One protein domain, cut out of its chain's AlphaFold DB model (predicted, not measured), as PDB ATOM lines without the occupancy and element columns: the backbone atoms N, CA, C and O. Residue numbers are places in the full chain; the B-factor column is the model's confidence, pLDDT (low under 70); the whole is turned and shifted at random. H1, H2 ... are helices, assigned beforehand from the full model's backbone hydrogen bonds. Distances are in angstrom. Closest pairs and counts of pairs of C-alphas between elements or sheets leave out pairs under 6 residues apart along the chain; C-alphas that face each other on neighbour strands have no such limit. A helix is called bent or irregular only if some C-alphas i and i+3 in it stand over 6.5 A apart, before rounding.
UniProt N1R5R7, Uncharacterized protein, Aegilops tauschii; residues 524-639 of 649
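What this domain is: This is residues 524 to 639 of the 649 residues of an uncharacterized protein of Aegilops tauschii (UniProt N1R5R7). Four helical pieces, H2, H3, the arm H5a of the bent helix H5, and H6, make an elongated up-and-down bundle with H3 in the middle. H4 sits aslant at one end of it, while the arm H5b turns off at the other end, from which a long link folds back to H6; the small H1 lies near the end of H3. The printed part has 116 residues with six named helices, H1 to H6 in chain order, and no named strand: all helix. It is compact, with a radius of gyration of the C-alphas of 14.6 A, and spans 46 by 28 by 28 A.

How they stand to each other: Look first at H5, residues 589 to 609, one helix by its hydrogen bonds but bent, with C-alphas 599 and 602 7.4 A apart; its arms H5a, residues 589 to 599, and H5b, residues 602 to 609, stand at a steep tilt of 67 degrees. H5a touches H2, residues 536 to 551, at a shallow tilt of 8 degrees, the same way; the closest C-alphas, of Lys 547 and Ile 589, are 5.1 A apart. The hub is H3, residues 558 to 575, which touches H5a with residues 564 to 568 alone; their closest C-alphas, of Cys 568 and Leu 593, are 7.0 A apart. H2 and H3 form a helical hairpin, opposite ways at 26 degrees, closest at the C-alphas of Val 550 and Gln 564, 6.0 A. H6, residues 624 to 638, touches H3 at a shallow tilt of 11 degrees, the same way, with C-alphas of Ile 572 and Asn 631 closest at 6.0 A. H4, residues 578 to 586, touches H3 only at the corner, closest at the C-alphas of Ile 575 and Val 581, 5.4 A; it is irregular, with C-alphas 579 and 582 7.1 A apart. H1, residues 526 to 530, is close to H3 but not clearly touching, with C-alphas of Ala 527 and Leu 574 closest at 6.9 A. Every O i to N i+4 pair is within hydrogen-bond range in H1, H2, H5a, H5b and H6, against 13 of 14 in H3 and 3 of 5 in H4.

Where its parts are: Find C-alpha 589 at (175.067, 182.895, 129.418); from there H5a runs 15.4 A, and H5b 10.8 A. H3 runs 26.0 A, H2 23.1 A, H4 13.9 A and H1 5.9 A. H6 runs 21.5 A to C-alpha 638 at (165.433, 197.241, 125.661).

The domain as a whole: The two farthest C-alphas, of Met 534 and Asp 610, are 46.7 A apart. The printed part has no cut; the link from H5 to H6, residues 610 to 623, is long. Mean pLDDT of the printed part is 71.1, with 53 residues under 70, among them 526 to 539 and 610 to 639.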
ATOM      1  N   LEU A 524     158.616 190.239 147.556       72.94
ATOM      2  CA  LEU A 524     160.036 190.493 147.739       72.94
ATOM      3  C   LEU A 524     160.629 191.072 146.449       72.94
ATOM      4  O   LEU A 524     160.404 190.537 145.363       72.94
ATOM      5  N   ASP A 525     161.423 192.137 146.575       71.12
ATOM      6  CA  ASP A 525     162.202 192.673 145.457       71.12
ATOM      7  C   ASP A 525     163.353 191.711 145.141       71.12
ATOM      8  O   ASP A 525     164.455 191.791 145.690       71.12
ATOM      9  N   PHE A 526     163.067 190.746 144.272       68.31
ATOM     10  CA  PHE A 526     164.016 189.723 143.856       68.31
ATOM     11  C   PHE A 526     165.314 190.334 143.324       68.31
ATOM     12  O   PHE A 526     166.394 189.851 143.670       68.31
ATOM     13  N   ALA A 527     165.223 191.422 142.553       63.06
ATOM     14  CA  ALA A 527     166.391 192.103 142.023       63.06
ATOM     15  C   ALA A 527     167.247 192.661 143.166       63.06
ATOM     16  O   ALA A 527     168.424 192.334 143.224       63.06
ATOM     17  N   ALA A 528     166.682 193.382 144.136       65.88
ATOM     18  CA  ALA A 528     167.446 193.902 145.281       65.88
ATOM     19  C   ALA A 528     167.996 192.813 146.234       65.88
ATOM     20  O   ALA A 528     168.952 193.040 146.992       65.88
ATOM     21  N   ILE A 529     167.399 191.617 146.236       69.81
ATOM     22  CA  ILE A 529     167.808 190.524 147.127       69.81
ATOM     23  C   ILE A 529     168.876 189.626 146.507       69.81
ATOM     24  O   ILE A 529     169.857 189.294 147.178       69.81
ATOM     25  N   VAL A 530     168.721 189.260 145.236       61.69
ATOM     26  CA  VAL A 530     169.793 188.611 144.467       61.69
ATOM     27  C   VAL A 530     170.967 189.576 144.305       61.69
ATOM     28  O   VAL A 530     172.119 189.158 144.388       61.69
ATOM     29  N   MET A 531     170.669 190.872 144.177       63.03
ATOM     30  CA  MET A 531     171.626 191.949 143.948       63.03
ATOM     31  C   MET A 531     171.621 192.916 145.139       63.03
ATOM     32  O   MET A 531     171.008 193.985 145.061       63.03
ATOM     33  N   PRO A 532     172.283 192.595 146.271       51.28
ATOM     34  CA  PRO A 532     172.548 193.634 147.256       51.28
ATOM     35  C   PRO A 532     173.267 194.790 146.546       51.28
ATOM     36  O   PRO A 532     174.141 194.551 145.719       51.28
ATOM     37  N   GLN A 533     172.882 196.027 146.865       45.84
ATOM     38  CA  GLN A 533     173.358 197.309 146.312       45.84
ATOM     39  C   GLN A 533     174.880 197.578 146.486       45.84
ATOM     40  O   GLN A 533     175.298 198.704 146.736       45.84
ATOM     41  N   MET A 534     175.750 196.569 146.410       44.94
ATOM     42  CA  MET A 534     177.173 196.660 146.725       44.94
ATOM     43  C   MET A 534     178.015 195.783 145.779       44.94
ATOM     44  O   MET A 534     178.072 194.564 145.916       44.94
ATOM     45  N   SER A 535     178.757 196.471 144.899       55.41
ATOM     46  CA  SER A 535     179.872 196.033 144.030       55.41
ATOM     47  C   SER A 535     179.550 195.212 142.765       55.41
ATOM     48  O   SER A 535     178.853 194.204 142.805       55.41
ATOM     49  N   SER A 536     180.139 195.618 141.627       59.62
ATOM     50  CA  SER A 536     180.017 194.942 140.318       59.62
ATOM     51  C   SER A 536     180.552 193.503 140.316       59.62
ATOM     52  O   SER A 536     180.166 192.698 139.474       59.62
ATOM     53  N   THR A 537     181.409 193.157 141.276       62.84
ATOM     54  CA  THR A 537     182.023 191.831 141.421       62.84
ATOM     55  C   THR A 537     181.033 190.762 141.895       62.84
ATOM     56  O   THR A 537     181.157 189.605 141.501       62.84
ATOM     57  N   ALA A 538     180.027 191.124 142.702       64.81
ATOM     58  CA  ALA A 538     178.985 190.192 143.152       64.81
ATOM     59  C   ALA A 538     177.996 189.827 142.025       64.81
ATOM     60  O   ALA A 538     177.497 188.699 141.972       64.81
ATOM     61  N   LEU A 539     177.753 190.770 141.106       67.38
ATOM     62  CA  LEU A 539     176.972 190.557 139.884       67.38
ATOM     63  C   LEU A 539     177.683 189.575 138.948       67.38
ATOM     64  O   LEU A 539     177.081 188.581 138.544       67.38
ATOM     65  N   GLU A 540     178.963 189.813 138.652       73.94
ATOM     66  CA  GLU A 540     179.756 188.926 137.790       73.94
ATOM     67  C   GLU A 540     179.835 187.502 138.367       73.94
ATOM     68  O   GLU A 540     179.563 186.536 137.657       73.94
ATOM     69  N   ASP A 541     180.093 187.351 139.672       76.12
ATOM     70  CA  ASP A 541     180.137 186.031 140.321       76.12
ATOM     71  C   ASP A 541     178.788 185.290 140.235       76.12
ATOM     72  O   ASP A 541     178.757 184.087 139.972       76.12
ATOM     73  N   SER A 542     177.661 185.993 140.382       75.19
ATOM     74  CA  SER A 542     176.324 185.391 140.264       75.19
ATOM     75  C   SER A 542     176.016 184.941 138.831       75.19
ATOM     76  O   SER A 542     175.507 183.837 138.631       75.19
ATOM     77  N   VAL A 543     176.368 185.747 137.823       77.62
ATOM     78  CA  VAL A 543     176.177 185.399 136.402       77.62
ATOM     79  C   VAL A 543     177.050 184.206 136.003       77.62
ATOM     80  O   VAL A 543     176.556 183.275 135.366       77.62
ATOM     81  N   VAL A 544     178.318 184.175 136.427       82.38
ATOM     82  CA  VAL A 544     179.225 183.035 136.193       82.38
ATOM     83  C   VAL A 544     178.658 181.749 136.794       82.38
ATOM     84  O   VAL A 544     178.683 180.694 136.159       82.38
ATOM     85  N   ARG A 545     178.094 181.829 138.002       81.19
ATOM     86  CA  ARG A 545     177.453 180.696 138.681       81.19
ATOM     87  C   ARG A 545     176.187 180.206 137.985       81.19
ATOM     88  O   ARG A 545     175.968 178.999 137.905       81.19
ATOM     89  N   LEU A 546     175.351 181.113 137.478       81.88
ATOM     90  CA  LEU A 546     174.174 180.743 136.688       81.88
ATOM     91  C   LEU A 546     174.584 180.068 135.377       81.88
ATOM     92  O   LEU A 546     174.033 179.024 135.047       81.88
ATOM     93  N   LYS A 547     175.592 180.598 134.676       85.06
ATOM     94  CA  LYS A 547     176.122 179.980 133.455       85.06
ATOM     95  C   LYS A 547     176.639 178.572 133.719       85.06
ATOM     96  O   LYS A 547     176.208 177.631 133.062       85.06
ATOM     97  N   LYS A 548     177.492 178.416 134.733       84.56
ATOM     98  CA  LYS A 548     178.026 177.108 135.113       84.56
ATOM     99  C   LYS A 548     176.915 176.100 135.429       84.56
ATOM    100  O   LYS A 548     177.027 174.934 135.088       84.56
ATOM    101  N   MET A 549     175.818 176.541 136.046       82.81
ATOM    102  CA  MET A 549     174.665 175.676 136.310       82.81
ATOM    103  C   MET A 549     173.977 175.182 135.036       82.81
ATOM    104  O   MET A 549     173.499 174.050 135.028       82.81
ATOM    105  N   VAL A 550     173.929 176.001 133.982       82.50
ATOM    106  CA  VAL A 550     173.429 175.583 132.665       82.50
ATOM    107  C   VAL A 550     174.357 174.525 132.070       82.50
ATOM    108  O   VAL A 550     173.876 173.456 131.705       82.50
ATOM    109  N   GLU A 551     175.669 174.788 132.063       84.38
ATOM    110  CA  GLU A 551     176.709 173.884 131.544       84.38
ATOM    111  C   GLU A 551     176.709 172.527 132.271       84.38
ATOM    112  O   GLU A 551     176.664 171.469 131.642       84.38
ATOM    113  N   ASP A 552     176.666 172.544 133.607       80.50
ATOM    114  CA  ASP A 552     176.654 171.344 134.455       80.50
ATOM    115  C   ASP A 552     175.388 170.482 134.242       80.50
ATOM    116  O   ASP A 552     175.359 169.310 134.628       80.50
ATOM    117  N   ASN A 553     174.337 171.041 133.629       80.75
ATOM    118  CA  ASN A 553     173.040 170.398 133.435       80.75
ATOM    119  C   ASN A 553     172.640 170.280 131.959       80.75
ATOM    120  O   ASN A 553     171.455 170.275 131.674       80.75
ATOM    121  N   MET A 554     173.570 170.139 131.012       81.56
ATOM    122  CA  MET A 554     173.241 169.967 129.581       81.56
ATOM    123  C   MET A 554     172.808 168.545 129.166       81.56
ATOM    124  O   MET A 554     172.723 168.230 127.983       81.56
ATOM    125  N   TYR A 555     172.512 167.653 130.111       80.81
ATOM    126  CA  TYR A 555     172.126 166.273 129.803       80.81
ATOM    127  C   TYR A 555     170.628 166.152 129.540       80.81
ATOM    128  O   TYR A 555     169.833 166.637 130.340       80.81
ATOM    129  N   ALA A 556     170.224 165.417 128.501       78.12
ATOM    130  CA  ALA A 556     168.819 165.144 128.197       78.12
ATOM    131  C   ALA A 556     168.153 164.245 129.264       78.12
ATOM    132  O   ALA A 556     167.899 163.060 129.056       78.12
ATOM    133  N   THR A 557     167.853 164.823 130.429       75.44
ATOM    134  CA  THR A 557     167.090 164.212 131.520       75.44
ATOM    135  C   THR A 557     165.995 165.171 131.999       75.44
ATOM    136  O   THR A 557     166.190 166.388 131.941       75.44
ATOM    137  N   PRO A 558     164.859 164.667 132.525       72.12
ATOM    138  CA  PRO A 558     163.775 165.529 133.005       72.12
ATOM    139  C   PRO A 558     164.207 166.535 134.085       72.12
ATOM    140  O   PRO A 558     163.750 167.674 134.085       72.12
ATOM    141  N   ALA A 559     165.124 166.138 134.974       69.88
ATOM    142  CA  ALA A 559     165.647 167.005 136.030       69.88
ATOM    143  C   ALA A 559     166.540 168.129 135.474       69.88
ATOM    144  O   ALA A 559     166.432 169.274 135.904       69.88
ATOM    145  N   CYS A 560     167.395 167.827 134.493       77.94
ATOM    146  CA  CYS A 560     168.221 168.839 133.835       77.94
ATOM    147  C   CYS A 560     167.367 169.846 133.051       77.94
ATOM    148  O   CYS A 560     167.595 171.048 133.172       77.94
ATOM    149  N   LEU A 561     166.328 169.384 132.346       75.88
ATOM    150  CA  LEU A 561     165.378 170.261 131.654       75.88
ATOM    151  C   LEU A 561     164.658 171.206 132.631       75.88
ATOM    152  O   LEU A 561     164.524 172.399 132.360       75.88
ATOM    153  N   ALA A 562     164.239 170.692 133.791       73.88
ATOM    154  CA  ALA A 562     163.647 171.491 134.864       73.88
ATOM    155  C   ALA A 562     164.602 172.587 135.363       73.88
ATOM    156  O   ALA A 562     164.235 173.761 135.447       73.88
ATOM    157  N   ILE A 563     165.854 172.211 135.652       76.00
ATOM    158  CA  ILE A 563     166.906 173.134 136.101       76.00
ATOM    159  C   ILE A 563     167.147 174.223 135.059       76.00
ATOM    160  O   ILE A 563     167.218 175.400 135.415       76.00
ATOM    161  N   GLN A 564     167.233 173.862 133.779       79.81
ATOM    162  CA  GLN A 564     167.445 174.822 132.700       79.81
ATOM    163  C   GLN A 564     166.291 175.806 132.562       79.81
ATOM    164  O   GLN A 564     166.540 177.004 132.472       79.81
ATOM    165  N   LYS A 565     165.038 175.341 132.619       77.00
ATOM    166  CA  LYS A 565     163.861 176.223 132.584       77.00
ATOM    167  C   LYS A 565     163.868 177.223 133.730       77.00
ATOM    168  O   LYS A 565     163.728 178.420 133.497       77.00
ATOM    169  N   LEU A 566     164.089 176.747 134.952       75.06
ATOM    170  CA  LEU A 566     164.127 177.606 136.135       75.06
ATOM    171  C   LEU A 566     165.313 178.583 136.091       75.06
ATOM    172  O   LEU A 566     165.167 179.745 136.461       75.06
ATOM    173  N   THR A 567     166.471 178.144 135.594       79.50
ATOM    174  CA  THR A 567     167.647 179.013 135.415       79.50
ATOM    175  C   THR A 567     167.393 180.066 134.342       79.50
ATOM    176  O   THR A 567     167.720 181.233 134.541       79.50
ATOM    177  N   CYS A 568     166.760 179.678 133.233       78.38
ATOM    178  CA  CYS A 568     166.356 180.585 132.169       78.38
ATOM    179  C   CYS A 568     165.423 181.662 132.725       78.38
ATOM    180  O   CYS A 568     165.721 182.839 132.555       78.38
ATOM    181  N   GLU A 569     164.384 181.269 133.475       75.00
ATOM    182  CA  GLU A 569     163.459 182.183 134.156       75.00
ATOM    183  C   GLU A 569     164.165 183.178 135.092       75.00
ATOM    184  O   GLU A 569     163.771 184.342 135.140       75.00
ATOM    185  N   MET A 570     165.203 182.751 135.818       77.25
ATOM    186  CA  MET A 570     166.005 183.650 136.659       77.25
ATOM    187  C   MET A 570     166.814 184.654 135.825       77.25
ATOM    188  O   MET A 570     166.929 185.818 136.204       77.25
ATOM    189  N   VAL A 571     167.373 184.226 134.689       77.81
ATOM    190  CA  VAL A 571     168.159 185.097 133.799       77.81
ATOM    191  C   VAL A 571     167.282 186.179 133.163       77.81
ATOM    192  O   VAL A 571     167.720 187.327 133.104       77.81
ATOM    193  N   ILE A 572     166.038 185.861 132.773       73.19
ATOM    194  CA  ILE A 572     165.068 186.845 132.231       73.19
ATOM    195  C   ILE A 572     164.928 188.040 133.164       73.19
ATOM    196  O   ILE A 572     164.928 189.191 132.741       73.19
ATOM    197  N   GLU A 573     164.793 187.768 134.453       70.38
ATOM    198  CA  GLU A 573     164.518 188.799 135.446       70.38
ATOM    199  C   GLU A 573     165.754 189.611 135.793       70.38
ATOM    200  O   GLU A 573     165.647 190.807 136.050       70.38
ATOM    201  N   LEU A 574     166.940 189.002 135.733       73.00
ATOM    202  CA  LEU A 574     168.182 189.760 135.839       73.00
ATOM    203  C   LEU A 574     168.348 190.726 134.663       73.00
ATOM    204  O   LEU A 574     168.801 191.848 134.880       73.00
ATOM    205  N   ILE A 575     167.938 190.319 133.455       70.62
ATOM    206  CA  ILE A 575     167.940 191.162 132.250       70.62
ATOM    207  C   ILE A 575     166.954 192.334 132.378       70.62
ATOM    208  O   ILE A 575     167.197 193.390 131.796       70.62
ATOM    209  N   GLN A 576     165.871 192.199 133.154       67.81
ATOM    210  CA  GLN A 576     164.897 193.285 133.318       67.81
ATOM    211  C   GLN A 576     165.481 194.553 133.956       67.81
ATOM    212  O   GLN A 576     164.927 195.637 133.797       67.81
ATOM    213  N   GLN A 577     166.616 194.437 134.643       69.50
ATOM    214  CA  GLN A 577     167.345 195.558 135.220       69.50
ATOM    215  C   GLN A 577     168.467 195.979 134.258       69.50
ATOM    216  O   GLN A 577     169.477 195.282 134.155       69.50
ATOM    217  N   GLU A 578     168.326 197.126 133.580       63.03
ATOM    218  CA  GLU A 578     169.257 197.596 132.528       63.03
ATOM    219  C   GLU A 578     170.740 197.552 132.947       63.03
ATOM    220  O   GLU A 578     171.611 197.172 132.165       63.03
ATOM    221  N   GLN A 579     171.026 197.853 134.217       67.06
ATOM    222  CA  GLN A 579     172.369 197.834 134.809       67.06
ATOM    223  C   GLN A 579     173.065 196.456 134.808       67.06
ATOM    224  O   GLN A 579     174.283 196.388 134.963       67.06
ATOM    225  N   ASN A 580     172.324 195.359 134.630       68.62
ATOM    226  CA  ASN A 580     172.859 193.994 134.662       68.62
ATOM    227  C   ASN A 580     173.153 193.421 133.268       68.62
ATOM    228  O   ASN A 580     173.893 192.440 133.150       68.62
ATOM    229  N   VAL A 581     172.588 194.014 132.212       68.75
ATOM    230  CA  VAL A 581     172.609 193.449 130.853       68.75
ATOM    231  C   VAL A 581     174.037 193.317 130.318       68.75
ATOM    232  O   VAL A 581     174.386 192.312 129.702       68.75
ATOM    233  N   GLU A 582     174.911 194.278 130.624       69.31
ATOM    234  CA  GLU A 582     176.311 194.240 130.194       69.31
ATOM    235  C   GLU A 582     177.105 193.087 130.836       69.31
ATOM    236  O   GLU A 582     177.933 192.465 130.172       69.31
ATOM    237  N   ALA A 583     176.856 192.767 132.111       69.81
ATOM    238  CA  ALA A 583     177.513 191.644 132.786       69.81
ATOM    239  C   ALA A 583     177.009 190.293 132.252       69.81
ATOM    240  O   ALA A 583     177.795 189.376 132.026       69.81
ATOM    241  N   ILE A 584     175.704 190.187 131.986       72.75
ATOM    242  CA  ILE A 584     175.074 188.998 131.391       72.75
ATOM    243  C   ILE A 584     175.638 188.729 129.992       72.75
ATOM    244  O   ILE A 584     176.047 187.602 129.699       72.75
ATOM    245  N   ASN A 585     175.731 189.771 129.162       72.31
ATOM    246  CA  ASN A 585     176.324 189.687 127.829       72.31
ATOM    247  C   ASN A 585     177.803 189.290 127.887       72.31
ATOM    248  O   ASN A 585     178.217 188.409 127.146       72.31
ATOM    249  N   ARG A 586     178.598 189.880 128.793       77.75
ATOM    250  CA  ARG A 586     180.034 189.569 128.932       77.75
ATOM    251  C   ARG A 586     180.328 188.087 129.172       77.75
ATOM    252  O   ARG A 586     181.396 187.613 128.790       77.75
ATOM    253  N   HIS A 587     179.410 187.357 129.803       80.06
ATOM    254  CA  HIS A 587     179.598 185.945 130.124       80.06
ATOM    255  C   HIS A 587     178.962 184.974 129.113       80.06
ATOM    256  O   HIS A 587     179.151 183.765 129.265       80.06
ATOM    257  N   ASN A 588     178.266 185.450 128.072       81.31
ATOM    258  CA  ASN A 588     177.593 184.623 127.052       81.31
ATOM    259  C   ASN A 588     176.649 183.552 127.640       81.31
ATOM    260  O   ASN A 588     176.522 182.448 127.111       81.31
ATOM    261  N   ILE A 589     175.999 183.842 128.775       80.69
ATOM    262  CA  ILE A 589     175.067 182.895 129.418       80.69
ATOM    263  C   ILE A 589     173.863 182.578 128.522       80.69
ATOM    264  O   ILE A 589     173.341 181.469 128.534       80.69
ATOM    265  N   VAL A 590     173.460 183.560 127.723       76.06
ATOM    266  CA  VAL A 590     172.381 183.480 126.744       76.06
ATOM    267  C   VAL A 590     172.668 182.420 125.675       76.06
ATOM    268  O   VAL A 590     171.840 181.537 125.475       76.06
ATOM    269  N   ASP A 591     173.852 182.448 125.058       78.44
ATOM    270  CA  ASP A 591     174.240 181.448 124.052       78.44
ATOM    271  C   ASP A 591     174.340 180.050 124.676       78.44
ATOM    272  O   ASP A 591     173.909 179.061 124.089       78.44
ATOM    273  N   THR A 592     174.825 179.980 125.920       83.81
ATOM    274  CA  THR A 592     174.913 178.720 126.677       83.81
ATOM    275  C   THR A 592     173.518 178.124 126.923       83.81
ATOM    276  O   THR A 592     173.332 176.916 126.818       83.81
ATOM    277  N   LEU A 593     172.515 178.958 127.235       81.88
ATOM    278  CA  LEU A 593     171.117 178.533 127.399       81.88
ATOM    279  C   LEU A 593     170.496 178.029 126.088       81.88
ATOM    280  O   LEU A 593     169.677 177.111 126.125       81.88
ATOM    281  N   LEU A 594     170.878 178.615 124.952       80.56
ATOM    282  CA  LEU A 594     170.407 178.189 123.636       80.56
ATOM    283  C   LEU A 594     170.971 176.810 123.263       80.56
ATOM    284  O   LEU A 594     170.206 175.914 122.919       80.56
ATOM    285  N   GLU A 595     172.278 176.605 123.433       83.88
ATOM    286  CA  GLU A 595     172.937 175.307 123.209       83.88
ATOM    287  C   GLU A 595     172.328 174.203 124.097       83.88
ATOM    288  O   GLU A 595     172.052 173.073 123.674       83.88
ATOM    289  N   ALA A 596     172.057 174.559 125.353       82.94
ATOM    290  CA  ALA A 596     171.362 173.725 126.322       82.94
ATOM    291  C   ALA A 596     169.965 173.298 125.838       82.94
ATOM    292  O   ALA A 596     169.620 172.116 125.915       82.94
ATOM    293  N   TYR A 597     169.184 174.249 125.319       82.38
ATOM    294  CA  TYR A 597     167.860 173.992 124.760       82.38
ATOM    295  C   TYR A 597     167.921 173.053 123.554       82.38
ATOM    296  O   TYR A 597     167.170 172.078 123.515       82.38
ATOM    297  N   GLU A 598     168.828 173.293 122.606       82.25
ATOM    298  CA  GLU A 598     168.987 172.438 121.421       82.25
ATOM    299  C   GLU A 598     169.267 170.984 121.811       82.25
ATOM    300  O   GLU A 598     168.674 170.053 121.261       82.25
ATOM    301  N   THR A 599     170.095 170.793 122.840       82.19
ATOM    302  CA  THR A 599     170.433 169.468 123.372       82.19
ATOM    303  C   THR A 599     169.218 168.746 123.981       82.19
ATOM    304  O   THR A 599     169.163 167.514 123.982       82.19
ATOM    305  N   MET A 600     168.215 169.478 124.485       82.06
ATOM    306  CA  MET A 600     167.049 168.907 125.182       82.06
ATOM    307  C   MET A 600     165.722 168.996 124.433       82.06
ATOM    308  O   MET A 600     164.744 168.396 124.886       82.06
ATOM    309  N   ALA A 601     165.669 169.673 123.288       79.88
ATOM    310  CA  ALA A 601     164.444 169.868 122.513       79.88
ATOM    311  C   ALA A 601     163.746 168.538 122.162       79.88
ATOM    312  O   ALA A 601     162.516 168.435 122.202       79.88
ATOM    313  N   GLY A 602     164.531 167.487 121.884       79.69
ATOM    314  CA  GLY A 602     164.015 166.139 121.635       79.69
ATOM    315  C   GLY A 602     163.324 165.522 122.856       79.69
ATOM    316  O   GLY A 602     162.213 165.007 122.735       79.69
ATOM    317  N   LEU A 603     163.937 165.620 124.041       81.94
ATOM    318  CA  LEU A 603     163.344 165.126 125.289       81.94
ATOM    319  C   LEU A 603     162.085 165.914 125.660       81.94
ATOM    320  O   LEU A 603     161.075 165.319 126.027       81.94
ATOM    321  N   GLU A 604     162.138 167.241 125.556       80.44
ATOM    322  CA  GLU A 604     160.992 168.104 125.837       80.44
ATOM    323  C   GLU A 604     159.799 167.759 124.936       80.44
ATOM    324  O   GLU A 604     158.676 167.637 125.424       80.44
ATOM    325  N   SER A 605     160.054 167.520 123.646       80.62
ATOM    326  CA  SER A 605     159.025 167.083 122.699       80.62
ATOM    327  C   SER A 605     158.392 165.762 123.137       80.62
ATOM    328  O   SER A 605     157.168 165.675 123.208       80.62
ATOM    329  N   ILE A 606     159.201 164.756 123.492       79.75
ATOM    330  CA  ILE A 606     158.711 163.452 123.976       79.75
ATOM    331  C   ILE A 606     157.812 163.631 125.208       79.75
ATOM    332  O   ILE A 606     156.706 163.099 125.244       79.75
ATOM    333  N   MET A 607     158.247 164.429 126.187       74.75
ATOM    334  CA  MET A 607     157.479 164.660 127.415       74.75
ATOM    335  C   MET A 607     156.143 165.372 127.160       74.75
ATOM    336  O   MET A 607     155.142 165.043 127.797       74.75
ATOM    337  N   LEU A 608     156.107 166.328 126.225       74.06
ATOM    338  CA  LEU A 608     154.871 167.014 125.834       74.06
ATOM    339  C   LEU A 608     153.900 166.068 125.109       74.06
ATOM    340  O   LEU A 608     152.695 166.133 125.354       74.06
ATOM    341  N   PHE A 609     154.403 165.169 124.255       75.56
ATOM    342  CA  PHE A 609     153.571 164.167 123.574       75.56
ATOM    343  C   PHE A 609     153.003 163.109 124.526       75.56
ATOM    344  O   PHE A 609     151.877 162.659 124.318       75.56
ATOM    345  N   ASP A 610     153.725 162.772 125.597       69.56
ATOM    346  CA  ASP A 610     153.248 161.871 126.656       69.56
ATOM    347  C   ASP A 610     152.179 162.512 127.571       69.56
ATOM    348  O   ASP A 610     151.692 161.871 128.506       69.56
ATOM    349  N   GLY A 611     151.774 163.763 127.311       61.16
ATOM    350  CA  GLY A 611     150.733 164.460 128.074       61.16
ATOM    351  C   GLY A 611     151.180 164.870 129.477       61.16
ATOM    352  O   GLY A 611     150.360 164.986 130.390       61.16
ATOM    353  N   VAL A 612     152.487 165.051 129.676       63.28
ATOM    354  CA  VAL A 612     153.039 165.505 130.949       63.28
ATOM    355  C   VAL A 612     152.875 167.030 131.033       63.28
ATOM    356  O   VAL A 612     153.525 167.771 130.302       63.28
ATOM    357  N   ASP A 613     152.025 167.513 131.944       61.59
ATOM    358  CA  ASP A 613     151.785 168.960 132.139       61.59
ATOM    359  C   ASP A 613     152.781 169.620 133.111       61.59
ATOM    360  O   ASP A 613     152.886 170.849 133.188       61.59
ATOM    361  N   ARG A 614     153.495 168.815 133.907       59.84
ATOM    362  CA  ARG A 614     154.469 169.267 134.910       59.84
ATOM    363  C   ARG A 614     155.688 168.356 134.949       59.84
ATOM    364  O   ARG A 614     155.545 167.145 134.854       59.84
ATOM    365  N   ASP A 615     156.871 168.922 135.140       58.56
ATOM    366  CA  ASP A 615     158.096 168.135 135.269       58.56
ATOM    367  C   ASP A 615     158.128 167.294 136.562       58.56
ATOM    368  O   ASP A 615     157.229 167.353 137.410       58.56
ATOM    369  N   CYS A 616     159.200 166.517 136.744       57.31
ATOM    370  CA  CYS A 616     159.403 165.676 137.928       57.31
ATOM    371  C   CYS A 616     159.532 166.450 139.256       57.31
ATOM    372  O   CYS A 616     159.593 165.820 140.311       57.31
ATOM    373  N   HIS A 617     159.540 167.786 139.219       55.97
ATOM    374  CA  HIS A 617     159.578 168.694 140.369       55.97
ATOM    375  C   HIS A 617     158.289 169.535 140.492       55.97
ATOM    376  O   HIS A 617     158.183 170.436 141.334       55.97
ATOM    377  N   GLY A 618     157.271 169.245 139.675       53.75
ATOM    378  CA  GLY A 618     155.968 169.903 139.702       53.75
ATOM    379  C   GLY A 618     155.926 171.282 139.034       53.75
ATOM    380  O   GLY A 618     154.940 172.005 139.229       53.75
ATOM    381  N   VAL A 619     156.951 171.664 138.265       56.19
ATOM    382  CA  VAL A 619     156.978 172.915 137.488       56.19
ATOM    383  C   VAL A 619     156.175 172.722 136.198       56.19
ATOM    384  O   VAL A 619     156.366 171.711 135.525       56.19
ATOM    385  N   PRO A 620     155.274 173.652 135.826       58.06
ATOM    386  CA  PRO A 620     154.532 173.566 134.570       58.06
ATOM    387  C   PRO A 620     155.457 173.421 133.357       58.06
ATOM    388  O   PRO A 620     156.365 174.229 133.162       58.06
ATOM    389  N   LEU A 621     155.194 172.426 132.511       60.69
ATOM    390  CA  LEU A 621     155.923 172.213 131.266       60.69
ATOM    391  C   LEU A 621     155.432 173.205 130.205       60.69
ATOM    392  O   LEU A 621     154.681 172.868 129.298       60.69
ATOM    393  N   LYS A 622     155.867 174.464 130.312       64.69
ATOM    394  CA  LYS A 622     155.882 175.366 129.151       64.69
ATOM    395  C   LYS A 622     157.089 175.016 128.276       64.69
ATOM    396  O   LYS A 622     158.137 174.729 128.861       64.69
ATOM    397  N   PRO A 623     156.975 175.038 126.935       68.38
ATOM    398  CA  PRO A 623     158.119 174.808 126.058       68.38
ATOM    399  C   PRO A 623     159.265 175.763 126.410       68.38
ATOM    400  O   PRO A 623     159.028 176.967 126.543       68.38
ATOM    401  N   LEU A 624     160.490 175.255 126.562       67.25
ATOM    402  CA  LEU A 624     161.669 176.082 126.830       67.25
ATOM    403  C   LEU A 624     161.868 177.097 125.692       67.25
ATOM    404  O   LEU A 624     162.205 178.244 125.962       67.25
ATOM    405  N   SER A 625     161.495 176.741 124.459       65.19
ATOM    406  CA  SER A 625     161.408 177.662 123.318       65.19
ATOM    407  C   SER A 625     160.476 178.852 123.539       65.19
ATOM    408  O   SER A 625     160.791 179.953 123.108       65.19
ATOM    409  N   SER A 626     159.350 178.680 124.235       68.00
ATOM    410  CA  SER A 626     158.434 179.784 124.550       68.00
ATOM    411  C   SER A 626     159.019 180.713 125.614       68.00
ATOM    412  O   SER A 626     158.850 181.930 125.529       68.00
ATOM    413  N   VAL A 627     159.715 180.149 126.605       65.38
ATOM    414  CA  VAL A 627     160.433 180.920 127.632       65.38
ATOM    415  C   VAL A 627     161.578 181.701 126.986       65.38
ATOM    416  O   VAL A 627     161.751 182.886 127.264       65.38
ATOM    417  N   LEU A 628     162.301 181.061 126.065       67.00
ATOM    418  CA  LEU A 628     163.376 181.676 125.309       67.00
ATOM    419  C   LEU A 628     162.862 182.758 124.339       67.00
ATOM    420  O   LEU A 628     163.369 183.874 124.342       67.00
ATOM    421  N   ALA A 629     161.803 182.511 123.572       65.12
ATOM    422  CA  ALA A 629     161.228 183.517 122.674       65.12
ATOM    423  C   ALA A 629     160.852 184.809 123.423       65.12
ATOM    424  O   ALA A 629     161.139 185.911 122.960       65.12
ATOM    425  N   LYS A 630     160.315 184.683 124.643       65.00
ATOM    426  CA  LYS A 630     160.007 185.832 125.503       65.00
ATOM    427  C   LYS A 630     161.258 186.623 125.923       65.00
ATOM    428  O   LYS A 630     161.186 187.841 126.075       65.00
ATOM    429  N   ASN A 631     162.399 185.954 126.094       62.53
ATOM    430  CA  ASN A 631     163.682 186.607 126.377       62.53
ATOM    431  C   ASN A 631     164.200 187.382 125.182       62.53
ATOM    432  O   ASN A 631     164.627 188.522 125.350       62.53
ATOM    433  N   ALA A 632     164.137 186.773 123.997       62.69
ATOM    434  CA  ALA A 632     164.510 187.431 122.755       62.69
ATOM    435  C   ALA A 632     163.682 188.706 122.557       62.69
ATOM    436  O   ALA A 632     164.247 189.783 122.388       62.69
ATOM    437  N   GLU A 633     162.353 188.612 122.677       64.75
ATOM    438  CA  GLU A 633     161.443 189.759 122.564       64.75
ATOM    439  C   GLU A 633     161.786 190.884 123.554       64.75
ATOM    440  O   GLU A 633     161.838 192.054 123.170       64.75
ATOM    441  N   TYR A 634     162.063 190.550 124.820       61.78
ATOM    442  CA  TYR A 634     162.421 191.546 125.835       61.78
ATOM    443  C   TYR A 634     163.770 192.226 125.549       61.78
ATOM    444  O   TYR A 634     163.870 193.454 125.628       61.78
ATOM    445  N   LEU A 635     164.798 191.443 125.203       57.97
ATOM    446  CA  LEU A 635     166.148 191.928 124.895       57.97
ATOM    447  C   LEU A 635     166.164 192.849 123.668       57.97
ATOM    448  O   LEU A 635     166.854 193.870 123.668       57.97
ATOM    449  N   LEU A 636     165.362 192.531 122.650       61.53
ATOM    450  CA  LEU A 636     165.209 193.358 121.451       61.53
ATOM    451  C   LEU A 636     164.526 194.696 121.753       61.53
ATOM    452  O   LEU A 636     164.873 195.709 121.150       61.53
ATOM    453  N   ALA A 637     163.580 194.714 122.696       61.41
ATOM    454  CA  ALA A 637     162.861 195.925 123.076       61.41
ATOM    455  C   ALA A 637     163.706 196.908 123.913       61.41
ATOM    456  O   ALA A 637     163.463 198.111 123.839       61.41
ATOM    457  N   HIS A 638     164.694 196.424 124.679       53.12
ATOM    458  CA  HIS A 638     165.433 197.241 125.661       53.12
ATOM    459  C   HIS A 638     166.935 197.407 125.358       53.12
ATOM    460  O   HIS A 638     167.567 198.306 125.905       53.12
ATOM    461  N   THR A 639     167.519 196.609 124.455       53.75
ATOM    462  CA  THR A 639     168.930 196.739 124.032       53.75
ATOM    463  C   THR A 639     169.117 196.581 122.514       53.75
ATOM    464  O   THR A 639     169.713 195.610 122.054       53.75
TER     465      THR A 639